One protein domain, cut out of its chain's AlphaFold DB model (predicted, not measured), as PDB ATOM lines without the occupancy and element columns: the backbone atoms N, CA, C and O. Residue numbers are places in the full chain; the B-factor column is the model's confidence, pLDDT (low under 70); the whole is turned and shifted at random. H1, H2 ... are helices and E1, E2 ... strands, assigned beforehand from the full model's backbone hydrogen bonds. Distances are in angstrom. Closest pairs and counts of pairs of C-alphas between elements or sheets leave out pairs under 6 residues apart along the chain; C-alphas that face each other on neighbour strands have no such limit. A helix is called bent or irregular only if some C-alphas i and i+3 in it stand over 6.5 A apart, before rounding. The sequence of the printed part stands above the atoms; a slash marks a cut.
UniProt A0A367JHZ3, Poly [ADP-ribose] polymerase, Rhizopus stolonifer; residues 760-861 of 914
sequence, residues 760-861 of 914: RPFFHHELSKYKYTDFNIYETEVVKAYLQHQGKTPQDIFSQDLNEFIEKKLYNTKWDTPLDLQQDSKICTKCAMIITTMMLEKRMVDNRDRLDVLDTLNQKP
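This is residues 760 to 861 of the 914 residues of the protein "Poly [ADP-ribose] polymerase" of Rhizopus stolonifer (UniProt A0A367JHZ3). One long helix, H4, runs through the middle of an elongated domain, with H2 packed crosswise on it and H1 also crosswise but only loosely beside it. Little H3 lies close to H4 as well, while the short strand E1 sits at one end of the domain and H5 at the other. The printed part has 102 residues with five named helices and one named strand, in the order H1, H2, H3, E1, H4, H5, and its class is mostly helix. It is compact, with a radius of gyration of the C-alphas of 14.3 A, and spans 42 by 25 by 21 A.

The first printed residues, 760 to 761, pair antiparallel with residues 826 to 827 of E1, residues 826 to 828, which pairs with no named strand. H1, residues 777 to 789, is close to but not clearly touching H2, residues 794 to 807; their closest C-alphas, of Leu 787 and Pro 794, are 7.6 A apart. H2 and H4, residues 829 to 846, touch about perpendicular at 83 degrees, H4 with residues 835 to 840 alone; the closest C-alphas, of Phe 798 and Thr 836, are 5.4 A apart. H1 is close to but not clearly touching H4, with the C-alphas of Val 783 and Leu 840 closest at 7.6 A, about perpendicular at 74 degrees. H3, residues 810 to 813, is close to but not clearly touching H4, the C-alphas of Tyr 811 and Ile 835 being closest at 7.4 A. E1 and H4 meet only through their link. H5, residues 852 to 858, is near H1 and apart from H4. Every O i to N i+4 pair is within hydrogen-bond range in H4, against 8 of 9 in H1, 8 of 10 in H2 and 2 of 3 in H5; H3 is too short for such a pair, and its one O i to N i+3 pair is not within range.

H1 begins at C-alpha 777 at (38.980, 24.689, 29.195) and is 18.8 A long from first to last C-alpha. H2 is 20.0 A long and irregular, with C-alphas 800 and 803 7.3 A apart. H3 is neither bent nor irregular, but only just: C-alphas 810 and 813 are 6.1 A apart. E1 measures 7.0 A. H4, 25.7 A long, begins at C-alpha 829 at (32.692, 14.259, 47.414). H5, 9.8 A long, ends at C-alpha 858 at (27.873, 21.811, 16.435).

The two C-alphas farthest apart, of Asp 824 and Pro 861, are 43.2 A apart. The printed part has no cut. The link from H3 to E1 is long, with 12 residues, and residues 760 to 776 also hold no named element. The mean pLDDT of the printed part is 80.6; it is under 70 in residues 768 to 769 and 847 to 861.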
ATOM      1  N   ARG A 760      29.059  10.945  52.625       87.69
ATOM      2  CA  ARG A 760      27.660  11.356  52.819       87.69
ATOM      3  C   ARG A 760      26.735  10.548  51.908       87.69
ATOM      4  O   ARG A 760      27.180  10.177  50.816       87.69
ATOM      5  N   PRO A 761      25.491  10.265  52.339       88.62
ATOM      6  CA  PRO A 761      24.438   9.775  51.449       88.62
ATOM      7  C   PRO A 761      24.331  10.641  50.197       88.62
ATOM      8  O   PRO A 761      24.613  11.841  50.279       88.62
ATOM      9  N   PHE A 762      23.907  10.067  49.069       85.81
ATOM     10  CA  PHE A 762      23.809  10.797  47.803       85.81
ATOM     11  C   PHE A 762      23.069  12.134  47.961       85.81
ATOM     12  O   PHE A 762      23.620  13.176  47.625       85.81
ATOM     13  N   PHE A 763      21.881  12.127  48.567       82.50
ATOM     14  CA  PHE A 763      21.033  13.315  48.733       82.50
ATOM     15  C   PHE A 763      21.568  14.372  49.721       82.50
ATOM     16  O   PHE A 763      21.073  15.493  49.742       82.50
ATOM     17  N   HIS A 764      22.584  14.047  50.526       84.62
ATOM     18  CA  HIS A 764      23.197  14.960  51.501       84.62
ATOM     19  C   HIS A 764      24.504  15.605  51.002       84.62
ATOM     20  O   HIS A 764      25.224  16.249  51.777       84.62
ATOM     21  N   HIS A 765      24.867  15.410  49.731       86.25
ATOM     22  CA  HIS A 765      26.037  16.074  49.157       86.25
ATOM     23  C   HIS A 765      25.744  17.525  48.791       86.25
ATOM     24  O   HIS A 765      24.780  17.830  48.095       86.25
ATOM     25  N   GLU A 766      26.644  18.402  49.232       83.06
ATOM     26  CA  GLU A 766      26.650  19.822  48.895       83.06
ATOM     27  C   GLU A 766      27.858  20.118  48.002       83.06
ATOM     28  O   GLU A 766      29.016  20.004  48.413       83.06
ATOM     29  N   LEU A 767      27.590  20.526  46.767       82.62
ATOM     30  CA  LEU A 767      28.560  20.805  45.713       82.62
ATOM     31  C   LEU A 767      28.862  22.306  45.600       82.62
ATOM     32  O   LEU A 767      29.104  22.827  44.512       82.62
ATOM     33  N   SER A 768      28.907  23.008  46.736       68.50
ATOM     34  CA  SER A 768      29.138  24.463  46.803       68.50
ATOM     35  C   SER A 768      30.460  24.923  46.167       68.50
ATOM     36  O   SER A 768      30.608  26.090  45.817       68.50
ATOM     37  N   LYS A 769      31.423  24.008  45.984       69.88
ATOM     38  CA  LYS A 769      32.700  24.236  45.286       69.88
ATOM     39  C   LYS A 769      32.947  23.188  44.196       69.88
ATOM     40  O   LYS A 769      34.019  22.578  44.168       69.88
ATOM     41  N   TYR A 770      31.958  22.938  43.333       81.62
ATOM     42  CA  TYR A 770      32.134  22.071  42.165       81.62
ATOM     43  C   TYR A 770      33.306  22.561  41.298       81.62
ATOM     44  O   TYR A 770      33.365  23.726  40.902       81.62
ATOM     45  N   LYS A 771      34.270  21.676  41.039       77.69
ATOM     46  CA  LYS A 771      35.441  21.958  40.215       77.69
ATOM     47  C   LYS A 771      35.199  21.300  38.864       77.69
ATOM     48  O   LYS A 771      35.100  20.082  38.802       77.69
ATOM     49  N   TYR A 772      35.145  22.095  37.799       82.75
ATOM     50  CA  TYR A 772      34.969  21.637  36.413       82.75
ATOM     51  C   TYR A 772      36.222  20.929  35.854       82.75
ATOM     52  O   TYR A 772      36.519  21.018  34.674       82.75
ATOM     53  N   THR A 773      37.005  20.260  36.704       78.38
ATOM     54  CA  THR A 773      38.310  19.677  36.350       78.38
ATOM     55  C   THR A 773      38.216  18.494  35.401       78.38
ATOM     56  O   THR A 773      39.218  18.153  34.783       78.38
ATOM     57  N   ASP A 774      37.044  17.868  35.308       77.19
ATOM     58  CA  ASP A 774      36.794  16.757  34.388       77.19
ATOM     59  C   ASP A 774      36.500  17.235  32.952       77.19
ATOM     60  O   ASP A 774      36.480  16.421  32.036       77.19
ATOM     61  N   PHE A 775      36.294  18.543  32.755       76.25
ATOM     62  CA  PHE A 775      36.075  19.176  31.457       76.25
ATOM     63  C   PHE A 775      37.344  19.890  30.986       76.25
ATOM     64  O   PHE A 775      38.103  20.440  31.791       76.25
ATOM     65  N   ASN A 776      37.565  19.962  29.672       76.75
ATOM     66  CA  ASN A 776      38.613  20.837  29.144       76.75
ATOM     67  C   ASN A 776      38.223  22.328  29.286       76.75
ATOM     68  O   ASN A 776      37.096  22.675  29.657       76.75
ATOM     69  N   ILE A 777      39.169  23.235  29.008       75.81
ATOM     70  CA  ILE A 777      38.980  24.689  29.195       75.81
ATOM     71  C   ILE A 777      37.752  25.194  28.425       75.81
ATOM     72  O   ILE A 777      37.008  26.034  28.920       75.81
ATOM     73  N   TYR A 778      37.533  24.675  27.219       72.19
ATOM     74  CA  TYR A 778      36.434  25.094  26.364       72.19
ATOM     75  C   TYR A 778      35.085  24.549  26.843       72.19
ATOM     76  O   TYR A 778      34.129  25.304  27.000       72.19
ATOM     77  N   GLU A 779      35.024  23.248  27.122       75.69
ATOM     78  CA  GLU A 779      33.843  22.559  27.653       75.69
ATOM     79  C   GLU A 779      33.380  23.187  28.965       75.69
ATOM     80  O   GLU A 779      32.190  23.416  29.154       75.69
ATOM     81  N   THR A 780      34.325  23.559  29.828       82.06
ATOM     82  CA  THR A 780      34.044  24.256  31.085       82.06
ATOM     83  C   THR A 780      33.248  25.542  30.858       82.06
ATOM     84  O   THR A 780      32.254  25.778  31.543       82.06
ATOM     85  N   GLU A 781      33.655  26.376  29.898       81.94
ATOM     86  CA  GLU A 781      32.956  27.633  29.606       81.94
ATOM     87  C   GLU A 781      31.583  27.393  28.967       81.94
ATOM     88  O   GLU A 781      30.621  28.083  29.303       81.94
ATOM     89  N   VAL A 782      31.449  26.362  28.126       78.19
ATOM     90  CA  VAL A 782      30.154  25.958  27.552       78.19
ATOM     91  C   VAL A 782      29.190  25.477  28.643       78.19
ATOM     92  O   VAL A 782      28.042  25.919  28.680       78.19
ATOM     93  N   VAL A 783      29.643  24.623  29.568       83.31
ATOM     94  CA  VAL A 783      28.829  24.146  30.699       83.31
ATOM     95  C   VAL A 783      28.390  25.313  31.581       83.31
ATOM     96  O   VAL A 783      27.227  25.379  31.976       83.31
ATOM     97  N   LYS A 784      29.295  26.253  31.887       84.88
ATOM     98  CA  LYS A 784      28.960  27.449  32.673       84.88
ATOM     99  C   LYS A 784      27.905  28.307  31.976       84.88
ATOM    100  O   LYS A 784      26.943  28.706  32.626       84.88
ATOM    101  N   ALA A 785      28.055  28.546  30.671       81.75
ATOM    102  CA  ALA A 785      27.083  29.300  29.885       81.75
ATOM    103  C   ALA A 785      25.710  28.607  29.861       81.75
ATOM    104  O   ALA A 785      24.688  29.262  30.060       81.75
ATOM    105  N   TYR A 786      25.681  27.280  29.699       82.81
ATOM    106  CA  TYR A 786      24.453  26.484  29.761       82.81
ATOM    107  C   TYR A 786      23.760  26.590  31.126       82.81
ATOM    108  O   TYR A 786      22.563  26.868  31.195       82.81
ATOM    109  N   LEU A 787      24.510  26.421  32.217       85.69
ATOM    110  CA  LEU A 787      23.987  26.543  33.579       85.69
ATOM    111  C   LEU A 787      23.422  27.945  33.850       85.69
ATOM    112  O   LEU A 787      22.331  28.069  34.408       85.69
ATOM    113  N   GLN A 788      24.117  28.991  33.390       86.25
ATOM    114  CA  GLN A 788      23.664  30.375  33.505       86.25
ATOM    115  C   GLN A 788      22.382  30.631  32.703       86.25
ATOM    116  O   GLN A 788      21.455  31.239  33.231       86.25
ATOM    117  N   HIS A 789      22.301  30.133  31.465       82.94
ATOM    118  CA  HIS A 789      21.102  30.245  30.629       82.94
ATOM    119  C   HIS A 789      19.892  29.547  31.263       82.94
ATOM    120  O   HIS A 789      18.780  30.064  31.229       82.94
ATOM    121  N   GLN A 790      20.101  28.378  31.870       81.56
ATOM    122  CA  GLN A 790      19.048  27.620  32.551       81.56
ATOM    123  C   GLN A 790      18.704  28.166  33.946       81.56
ATOM    124  O   GLN A 790      17.756  27.683  34.563       81.56
ATOM    125  N   GLY A 791      19.473  29.127  34.474       84.25
ATOM    126  CA  GLY A 791      19.314  29.630  35.840       84.25
ATOM    127  C   GLY A 791      19.537  28.558  36.914       84.25
ATOM    128  O   GLY A 791      18.921  28.625  37.974       84.25
ATOM    129  N   LYS A 792      20.373  27.548  36.637       87.56
ATOM    130  CA  LYS A 792      20.620  26.399  37.525       87.56
ATOM    131  C   LYS A 792      22.080  26.337  37.951       87.56
ATOM    132  O   LYS A 792      22.985  26.684  37.196       87.56
ATOM    133  N   THR A 793      22.322  25.830  39.149       89.25
ATOM    134  CA  THR A 793      23.659  25.510  39.659       89.25
ATOM    135  C   THR A 793      23.982  24.022  39.457       89.25
ATOM    136  O   THR A 793      23.071  23.216  39.265       89.25
ATOM    137  N   PRO A 794      25.261  23.600  39.543       87.12
ATOM    138  CA  PRO A 794      25.610  22.176  39.543       87.12
ATOM    139  C   PRO A 794      24.899  21.370  40.641       87.12
ATOM    140  O   PRO A 794      24.568  20.208  40.420       87.12
ATOM    141  N   GLN A 795      24.618  21.990  41.794       89.56
ATOM    142  CA  GLN A 795      23.840  21.365  42.867       89.56
ATOM    143  C   GLN A 795      22.412  21.051  42.409       89.56
ATOM    144  O   GLN A 795      21.922  19.957  42.669       89.56
ATOM    145  N   ASP A 796      21.761  21.977  41.698       88.19
ATOM    146  CA  ASP A 796      20.393  21.779  41.209       88.19
ATOM    147  C   ASP A 796      20.319  20.646  40.185       88.19
ATOM    148  O   ASP A 796      19.361  19.879  40.183       88.19
ATOM    149  N   ILE A 797      21.338  20.521  39.325       88.12
ATOM    150  CA  ILE A 797      21.444  19.410  38.370       88.12
ATOM    151  C   ILE A 797      21.598  18.089  39.112       88.12
ATOM    152  O   ILE A 797      20.837  17.159  38.855       88.12
ATOM    153  N   PHE A 798      22.537  18.033  40.060       88.31
ATOM    154  CA  PHE A 798      22.766  16.838  40.858       88.31
ATOM    155  C   PHE A 798      21.483  16.410  41.573       88.31
ATOM    156  O   PHE A 798      21.069  15.271  41.428       88.31
ATOM    157  N   SER A 799      20.792  17.317  42.265       87.81
ATOM    158  CA  SER A 799      19.553  16.993  42.980       87.81
ATOM    159  C   SER A 799      18.382  16.607  42.064       87.81
ATOM    160  O   SER A 799      17.589  15.754  42.455       87.81
ATOM    161  N   GLN A 800      18.254  17.198  40.871       88.88
ATOM    162  CA  GLN A 800      17.165  16.886  39.931       88.88
ATOM    163  C   GLN A 800      17.336  15.521  39.260       88.88
ATOM    164  O   GLN A 800      16.371  14.768  39.161       88.88
ATOM    165  N   ASP A 801      18.552  15.202  38.814       88.00
ATOM    166  CA  ASP A 801      18.800  14.023  37.977       88.00
ATOM    167  C   ASP A 801      19.239  12.797  38.783       88.00
ATOM    168  O   ASP A 801      19.344  11.702  38.231       88.00
ATOM    169  N   LEU A 802      19.496  12.950  40.088       87.94
ATOM    170  CA  LEU A 802      20.000  11.876  40.945       87.94
ATOM    171  C   LEU A 802      19.131  10.619  40.914       87.94
ATOM    172  O   LEU A 802      19.667   9.519  40.799       87.94
ATOM    173  N   ASN A 803      17.809  10.778  40.998       88.31
ATOM    174  CA  ASN A 803      16.894   9.638  41.029       88.31
ATOM    175  C   ASN A 803      16.939   8.867  39.710       88.31
ATOM    176  O   ASN A 803      17.188   7.666  39.721       88.31
ATOM    177  N   GLU A 804      16.822   9.569  38.579       88.88
ATOM    178  CA  GLU A 804      16.923   8.947  37.257       88.88
ATOM    179  C   GLU A 804      18.295   8.283  37.056       88.88
ATOM    180  O   GLU A 804      18.389   7.196  36.487       88.88
ATOM    181  N   PHE A 805      19.371   8.910  37.537       87.81
ATOM    182  CA  PHE A 805      20.729   8.385  37.421       87.81
ATOM    183  C   PHE A 805      20.925   7.072  38.186       87.81
ATOM    184  O   PHE A 805      21.575   6.160  37.667       87.81
ATOM    185  N   ILE A 806      20.361   6.965  39.394       86.94
ATOM    186  CA  ILE A 806      20.400   5.741  40.203       86.94
ATOM    187  C   ILE A 806      19.482   4.672  39.596       86.94
ATOM    188  O   ILE A 806      19.935   3.551  39.375       86.94
ATOM    189  N   GLU A 807      18.234   5.014  39.261       86.56
ATOM    190  CA  GLU A 807      17.244   4.076  38.703       86.56
ATOM    191  C   GLU A 807      17.701   3.468  37.374       86.56
ATOM    192  O   GLU A 807      17.617   2.256  37.178       86.56
ATOM    193  N   LYS A 808      18.257   4.289  36.473       86.06
ATOM    194  CA  LYS A 808      18.811   3.830  35.189       86.06
ATOM    195  C   LYS A 808      20.220   3.245  35.311       86.06
ATOM    196  O   LYS A 808      20.824   2.921  34.290       86.06
ATOM    197  N   LYS A 809      20.763   3.130  36.529       86.31
ATOM    198  CA  LYS A 809      22.103   2.600  36.830       86.31
ATOM    199  C   LYS A 809      23.213   3.224  35.977       86.31
ATOM    200  O   LYS A 809      24.160   2.553  35.575       86.31
ATOM    201  N   LEU A 810      23.123   4.529  35.707       86.00
ATOM    202  CA  LEU A 810      24.064   5.233  34.823       86.00
ATOM    203  C   LEU A 810      25.491   5.274  35.387       86.00
ATOM    204  O   LEU A 810      26.436   5.523  34.642       86.00
ATOM    205  N   TYR A 811      25.665   4.997  36.682       86.88
ATOM    206  CA  TYR A 811      26.977   4.841  37.304       86.88
ATOM    207  C   TYR A 811      27.766   3.632  36.771       86.88
ATOM    208  O   TYR A 811      28.995   3.691  36.804       86.88
ATOM    209  N   ASN A 812      27.104   2.599  36.227       84.25
ATOM    210  CA  ASN A 812      27.758   1.392  35.695       84.25
ATOM    211  C   ASN A 812      28.676   1.667  34.495       84.25
ATOM    212  O   ASN A 812      29.525   0.845  34.175       84.25
ATOM    213  N   THR A 813      28.557   2.831  33.849       83.75
ATOM    214  CA  THR A 813      29.474   3.230  32.766       83.75
ATOM    215  C   THR A 813      30.884   3.536  33.271       83.75
ATOM    216  O   THR A 813      31.841   3.466  32.505       83.75
ATOM    217  N   LYS A 814      31.033   3.878  34.559       84.19
ATOM    218  CA  LYS A 814      32.319   4.255  35.164       84.19
ATOM    219  C   LYS A 814      32.708   3.405  36.365       84.19
ATOM    220  O   LYS A 814      33.898   3.212  36.611       84.19
ATOM    221  N   TRP A 815      31.732   2.947  37.138       86.50
ATOM    222  CA  TRP A 815      31.953   2.130  38.321       86.50
ATOM    223  C   TRP A 815      31.214   0.818  38.174       86.50
ATOM    224  O   TRP A 815      29.991   0.803  38.129       86.50
ATOM    225  N   ASP A 816      31.965  -0.272  38.177       82.19
ATOM    226  CA  ASP A 816      31.399  -1.599  38.345       82.19
ATOM    227  C   ASP A 816      31.209  -1.862  39.844       82.19
ATOM    228  O   ASP A 816      32.174  -1.950  40.611       82.19
ATOM    229  N   THR A 817      29.953  -1.895  40.288       82.56
ATOM    230  CA  THR A 817      29.595  -2.172  41.681       82.56
ATOM    231  C   THR A 817      28.830  -3.492  41.769       82.56
ATOM    232  O   THR A 817      27.815  -3.636  41.091       82.56
ATOM    233  N   PRO A 818      29.211  -4.414  42.673       80.00
ATOM    234  CA  PRO A 818      28.602  -5.745  42.740       80.00
ATOM    235  C   PRO A 818      27.151  -5.747  43.252       80.00
ATOM    236  O   PRO A 818      26.442  -6.733  43.080       80.00
ATOM    237  N   LEU A 819      26.704  -4.662  43.896       86.06
ATOM    238  CA  LEU A 819      25.314  -4.452  44.303       86.06
ATOM    239  C   LEU A 819      24.805  -3.104  43.813       86.06
ATOM    240  O   LEU A 819      25.564  -2.138  43.728       86.06
ATOM    241  N   ASP A 820      23.494  -3.050  43.576       83.69
ATOM    242  CA  ASP A 820      22.802  -1.831  43.181       83.69
ATOM    243  C   ASP A 820      22.868  -0.776  44.291       83.69
ATOM    244  O   ASP A 820      22.696  -1.074  45.477       83.69
ATOM    245  N   LEU A 821      23.125   0.468  43.893       85.31
ATOM    246  CA  LEU A 821      23.219   1.588  44.818       85.31
ATOM    247  C   LEU A 821      21.832   2.107  45.182       85.31
ATOM    248  O   LEU A 821      20.928   2.161  44.354       85.31
ATOM    249  N   GLN A 822      21.698   2.521  46.435       84.38
ATOM    250  CA  GLN A 822      20.488   3.114  46.994       84.38
ATOM    251  C   GLN A 822      20.719   4.603  47.271       84.38
ATOM    252  O   GLN A 822      21.863   5.056  47.363       84.38
ATOM    253  N   GLN A 823      19.655   5.386  47.443       81.94
ATOM    254  CA  GLN A 823      19.780   6.828  47.704       81.94
ATOM    255  C   GLN A 823      20.562   7.143  48.994       81.94
ATOM    256  O   GLN A 823      21.273   8.146  49.079       81.94
ATOM    257  N   ASP A 824      20.479   6.272  49.994       85.88
ATOM    258  CA  ASP A 824      21.189   6.383  51.270       85.88
ATOM    259  C   ASP A 824      22.657   5.919  51.212       85.88
ATOM    260  O   ASP A 824      23.420   6.121  52.166       85.88
ATOM    261  N   SER A 825      23.091   5.360  50.078       88.25
ATOM    262  CA  SER A 825      24.461   4.894  49.878       88.25
ATOM    263  C   SER A 825      25.460   6.043  50.017       88.25
ATOM    264  O   SER A 825      25.327   7.113  49.419       88.25
ATOM    265  N   LYS A 826      26.499   5.818  50.827       89.75
ATOM    266  CA  LYS A 826      27.453   6.863  51.217       89.75
ATOM    267  C   LYS A 826      28.616   6.967  50.236       89.75
ATOM    268  O   LYS A 826      29.457   6.069  50.155       89.75
ATOM    269  N   ILE A 827      28.719   8.089  49.541       91.06
ATOM    270  CA  ILE A 827      29.779   8.349  48.561       91.06
ATOM    271  C   ILE A 827      30.699   9.481  49.026       91.06
ATOM    272  O   ILE A 827      30.328  10.294  49.876       91.06
ATOM    273  N   CYS A 828      31.912   9.536  48.478       90.62
ATOM    274  CA  CYS A 828      32.836  10.639  48.713       90.62
ATOM    275  C   CYS A 828      32.527  11.824  47.789       90.62
ATOM    276  O   CYS A 828      31.982  11.652  46.697       90.62
ATOM    277  N   THR A 829      32.936  13.029  48.189       88.38
ATOM    278  CA  THR A 829      32.692  14.259  47.414       88.38
ATOM    279  C   THR A 829      33.266  14.192  45.996       88.38
ATOM    280  O   THR A 829      32.655  14.707  45.066       88.38
ATOM    281  N   LYS A 830      34.404  13.508  45.793       88.50
ATOM    282  CA  LYS A 830      34.992  13.322  44.454       88.50
ATOM    283  C   LYS A 830      34.074  12.510  43.536       88.50
ATOM    284  O   LYS A 830      33.891  12.880  42.385       88.50
ATOM    285  N   CYS A 831      33.478  11.427  44.038       90.00
ATOM    286  CA  CYS A 831      32.516  10.641  43.267       90.00
ATOM    287  C   CYS A 831      31.239  11.438  42.980       90.00
ATOM    288  O   CYS A 831      30.757  11.391  41.855       90.00
ATOM    289  N   ALA A 832      30.738  12.213  43.951       89.50
ATOM    290  CA  ALA A 832      29.579  13.086  43.744       89.50
ATOM    291  C   ALA A 832      29.830  14.131  42.638       89.50
ATOM    292  O   ALA A 832      28.977  14.349  41.778       89.50
ATOM    293  N   MET A 833      31.031  14.722  42.605       88.69
ATOM    294  CA  MET A 833      31.451  15.616  41.521       88.69
ATOM    295  C   MET A 833      31.440  14.897  40.168       88.69
ATOM    296  O   MET A 833      30.796  15.373  39.244       88.69
ATOM    297  N   ILE A 834      32.064  13.723  40.065       88.50
ATOM    298  CA  ILE A 834      32.098  12.961  38.809       88.50
ATOM    299  C   ILE A 834      30.683  12.603  38.325       88.50
ATOM    300  O   ILE A 834      30.405  12.696  37.135       88.50
ATOM    301  N   ILE A 835      29.777  12.220  39.226       89.62
ATOM    302  CA  ILE A 835      28.373  11.950  38.875       89.62
ATOM    303  C   ILE A 835      27.715  13.196  38.287       89.62
ATOM    304  O   ILE A 835      27.058  13.120  37.254       89.62
ATOM    305  N   THR A 836      27.944  14.353  38.909       89.50
ATOM    306  CA  THR A 836      27.445  15.637  38.402       89.50
ATOM    307  C   THR A 836      28.005  15.931  37.012       89.50
ATOM    308  O   THR A 836      27.260  16.362  36.138       89.50
ATOM    309  N   THR A 837      29.291  15.639  36.775       88.56
ATOM    310  CA  THR A 837      29.917  15.722  35.446       88.56
ATOM    311  C   THR A 837      29.158  14.855  34.439       88.56
ATOM    312  O   THR A 837      28.746  15.358  33.400       88.56
ATOM    313  N   MET A 838      28.899  13.584  34.761       87.56
ATOM    314  CA  MET A 838      28.191  12.648  33.875       87.56
ATOM    315  C   MET A 838      26.750  13.092  33.577       87.56
ATOM    316  O   MET A 838      26.293  12.993  32.441       87.56
ATOM    317  N   MET A 839      26.033  13.615  34.577       88.38
ATOM    318  CA  MET A 839      24.681  14.166  34.401       88.38
ATOM    319  C   MET A 839      24.685  15.401  33.495       88.38
ATOM    320  O   MET A 839      23.843  15.522  32.605       88.38
ATOM    321  N   LEU A 840      25.654  16.302  33.690       86.38
ATOM    322  CA  LEU A 840      25.840  17.476  32.840       86.38
ATOM    323  C   LEU A 840      26.146  17.065  31.399       86.38
ATOM    324  O   LEU A 840      25.514  17.584  30.487       86.38
ATOM    325  N   GLU A 841      27.055  16.112  31.189       81.25
ATOM    326  CA  GLU A 841      27.355  15.576  29.858       81.25
ATOM    327  C   GLU A 841      26.106  15.021  29.177       81.25
ATOM    328  O   GLU A 841      25.813  15.409  28.047       81.25
ATOM    329  N   LYS A 842      25.324  14.194  29.877       81.44
ATOM    330  CA  LYS A 842      24.085  13.630  29.339       81.44
ATOM    331  C   LYS A 842      23.073  14.715  28.963       81.44
ATOM    332  O   LYS A 842      22.572  14.714  27.845       81.44
ATOM    333  N   ARG A 843      22.819  15.701  29.836       80.25
ATOM    334  CA  ARG A 843      21.900  16.813  29.518       80.25
ATOM    335  C   ARG A 843      22.357  17.632  28.315       80.25
ATOM    336  O   ARG A 843      21.517  18.144  27.580       80.25
ATOM    337  N   MET A 844      23.664  17.802  28.143       75.50
ATOM    338  CA  MET A 844      24.224  18.532  27.007       75.50
ATOM    339  C   MET A 844      24.071  17.747  25.699       75.50
ATOM    340  O   MET A 844      23.788  18.355  24.669       75.50
ATOM    341  N   VAL A 845      24.192  16.416  25.746       73.69
ATOM    342  CA  VAL A 845      23.891  15.517  24.617       73.69
ATOM    343  C   VAL A 845      22.402  15.559  24.272       73.69
ATOM    344  O   VAL A 845      22.049  15.769  23.116       73.69
ATOM    345  N   ASP A 846      21.525  15.428  25.267       72.56
ATOM    346  CA  ASP A 846      20.076  15.334  25.052       72.56
ATOM    347  C   ASP A 846      19.458  16.656  24.548       72.56
ATOM    348  O   ASP A 846      18.447  16.649  23.848       72.56
ATOM    349  N   ASN A 847      20.057  17.808  24.880       68.19
ATOM    350  CA  ASN A 847      19.584  19.134  24.452       68.19
ATOM    351  C   ASN A 847      20.353  19.710  23.254       68.19
ATOM    352  O   ASN A 847      20.259  20.910  22.986       68.19
ATOM    353  N   ARG A 848      21.102  18.868  22.536       64.38
ATOM    354  CA  ARG A 848      21.962  19.272  21.422       64.38
ATOM    355  C   ARG A 848      21.237  20.087  20.347       64.38
ATOM    356  O   ARG A 848      21.818  21.059  19.881       64.38
ATOM    357  N   ASP A 849      19.994  19.720  20.042       56.22
ATOM    358  CA  ASP A 849      19.176  20.313  18.969       56.22
ATOM    359  C   ASP A 849      18.176  21.372  19.481       56.22
ATOM    360  O   ASP A 849      17.306  21.834  18.747       56.22
ATOM    361  N   ARG A 850      18.215  21.701  20.783       56.84
ATOM    362  CA  ARG A 850      17.228  22.577  21.453       56.84
ATOM    363  C   ARG A 850      17.814  23.887  21.977       56.84
ATOM    364  O   ARG A 850      17.094  24.676  22.583       56.84
ATOM    365  N   LEU A 851      19.114  24.102  21.802       58.97
ATOM    366  CA  LEU A 851      19.831  25.278  22.282       58.97
ATOM    367  C   LEU A 851      20.591  25.908  21.116       58.97
ATOM    368  O   LEU A 851      21.586  25.343  20.669       58.97
ATOM    369  N   ASP A 852      20.209  27.122  20.718       55.09
ATOM    370  CA  ASP A 852      20.894  27.903  19.667       55.09
ATOM    371  C   ASP A 852      22.410  28.054  19.937       55.09
ATOM    372  O   ASP A 852      23.249  28.096  19.031       55.09
ATOM    373  N   VAL A 853      22.787  28.078  21.223       56.22
ATOM    374  CA  VAL A 853      24.185  28.102  21.677       56.22
ATOM    375  C   VAL A 853      24.935  26.834  21.249       56.22
ATOM    376  O   VAL A 853      26.101  26.926  20.875       56.22
ATOM    377  N   LEU A 854      24.291  25.660  21.264       58.12
ATOM    378  CA  LEU A 854      24.888  24.380  20.866       58.12
ATOM    379  C   LEU A 854      24.913  24.178  19.350       58.12
ATOM    380  O   LEU A 854      25.874  23.590  18.860       58.12
ATOM    381  N   ASP A 855      23.967  24.728  18.591       56.00
ATOM    382  CA  ASP A 855      23.962  24.628  17.123       56.00
ATOM    383  C   ASP A 855      25.181  25.299  16.483       56.00
ATOM    384  O   ASP A 855      25.871  24.707  15.648       56.00
ATOM    385  N   THR A 856      25.541  26.491  16.962       57.00
ATOM    386  CA  THR A 856      26.753  27.202  16.517       57.00
ATOM    387  C   THR A 856      28.033  26.436  16.889       57.00
ATOM    388  O   THR A 856      29.035  26.444  16.170       57.00
ATOM    389  N   LEU A 857      28.006  25.726  18.022       57.56
ATOM    390  CA  LEU A 857      29.093  24.864  18.483       57.56
ATOM    391  C   LEU A 857      29.186  23.581  17.649       57.56
ATOM    392  O   LEU A 857      30.296  23.127  17.366       57.56
ATOM    393  N   ASN A 858      28.045  23.036  17.214       58.19
ATOM    394  CA  ASN A 858      27.873  21.811  16.435       58.19
ATOM    395  C   ASN A 858      28.311  21.904  14.971       58.19
ATOM    396  O   ASN A 858      28.423  20.865  14.322       58.19
ATOM    397  N   GLN A 859      28.728  23.068  14.483       63.50
ATOM    398  CA  GLN A 859      29.250  23.230  13.117       63.50
ATOM    399  C   GLN A 859      30.767  22.982  12.982       63.50
ATOM    400  O   GLN A 859      31.288  22.924  11.873       63.50
ATOM    401  N   LYS A 860      31.507  22.797  14.087       68.75
ATOM    402  CA  LYS A 860      32.974  22.597  14.043       68.75
ATOM    403  C   LYS A 860      33.406  21.185  13.598       68.75
ATOM    404  O   LYS A 860      32.719  20.218  13.949       68.75
ATOM    405  N   PRO A 861      34.565  21.029  12.931       66.94
ATOM    406  CA  PRO A 861      35.116  19.717  12.582       66.94
ATOM    407  C   PRO A 861      35.476  18.882  13.825       66.94
ATOM    408  O   PRO A 861      35.787  19.418  14.894       66.94
TER     409      PRO A 861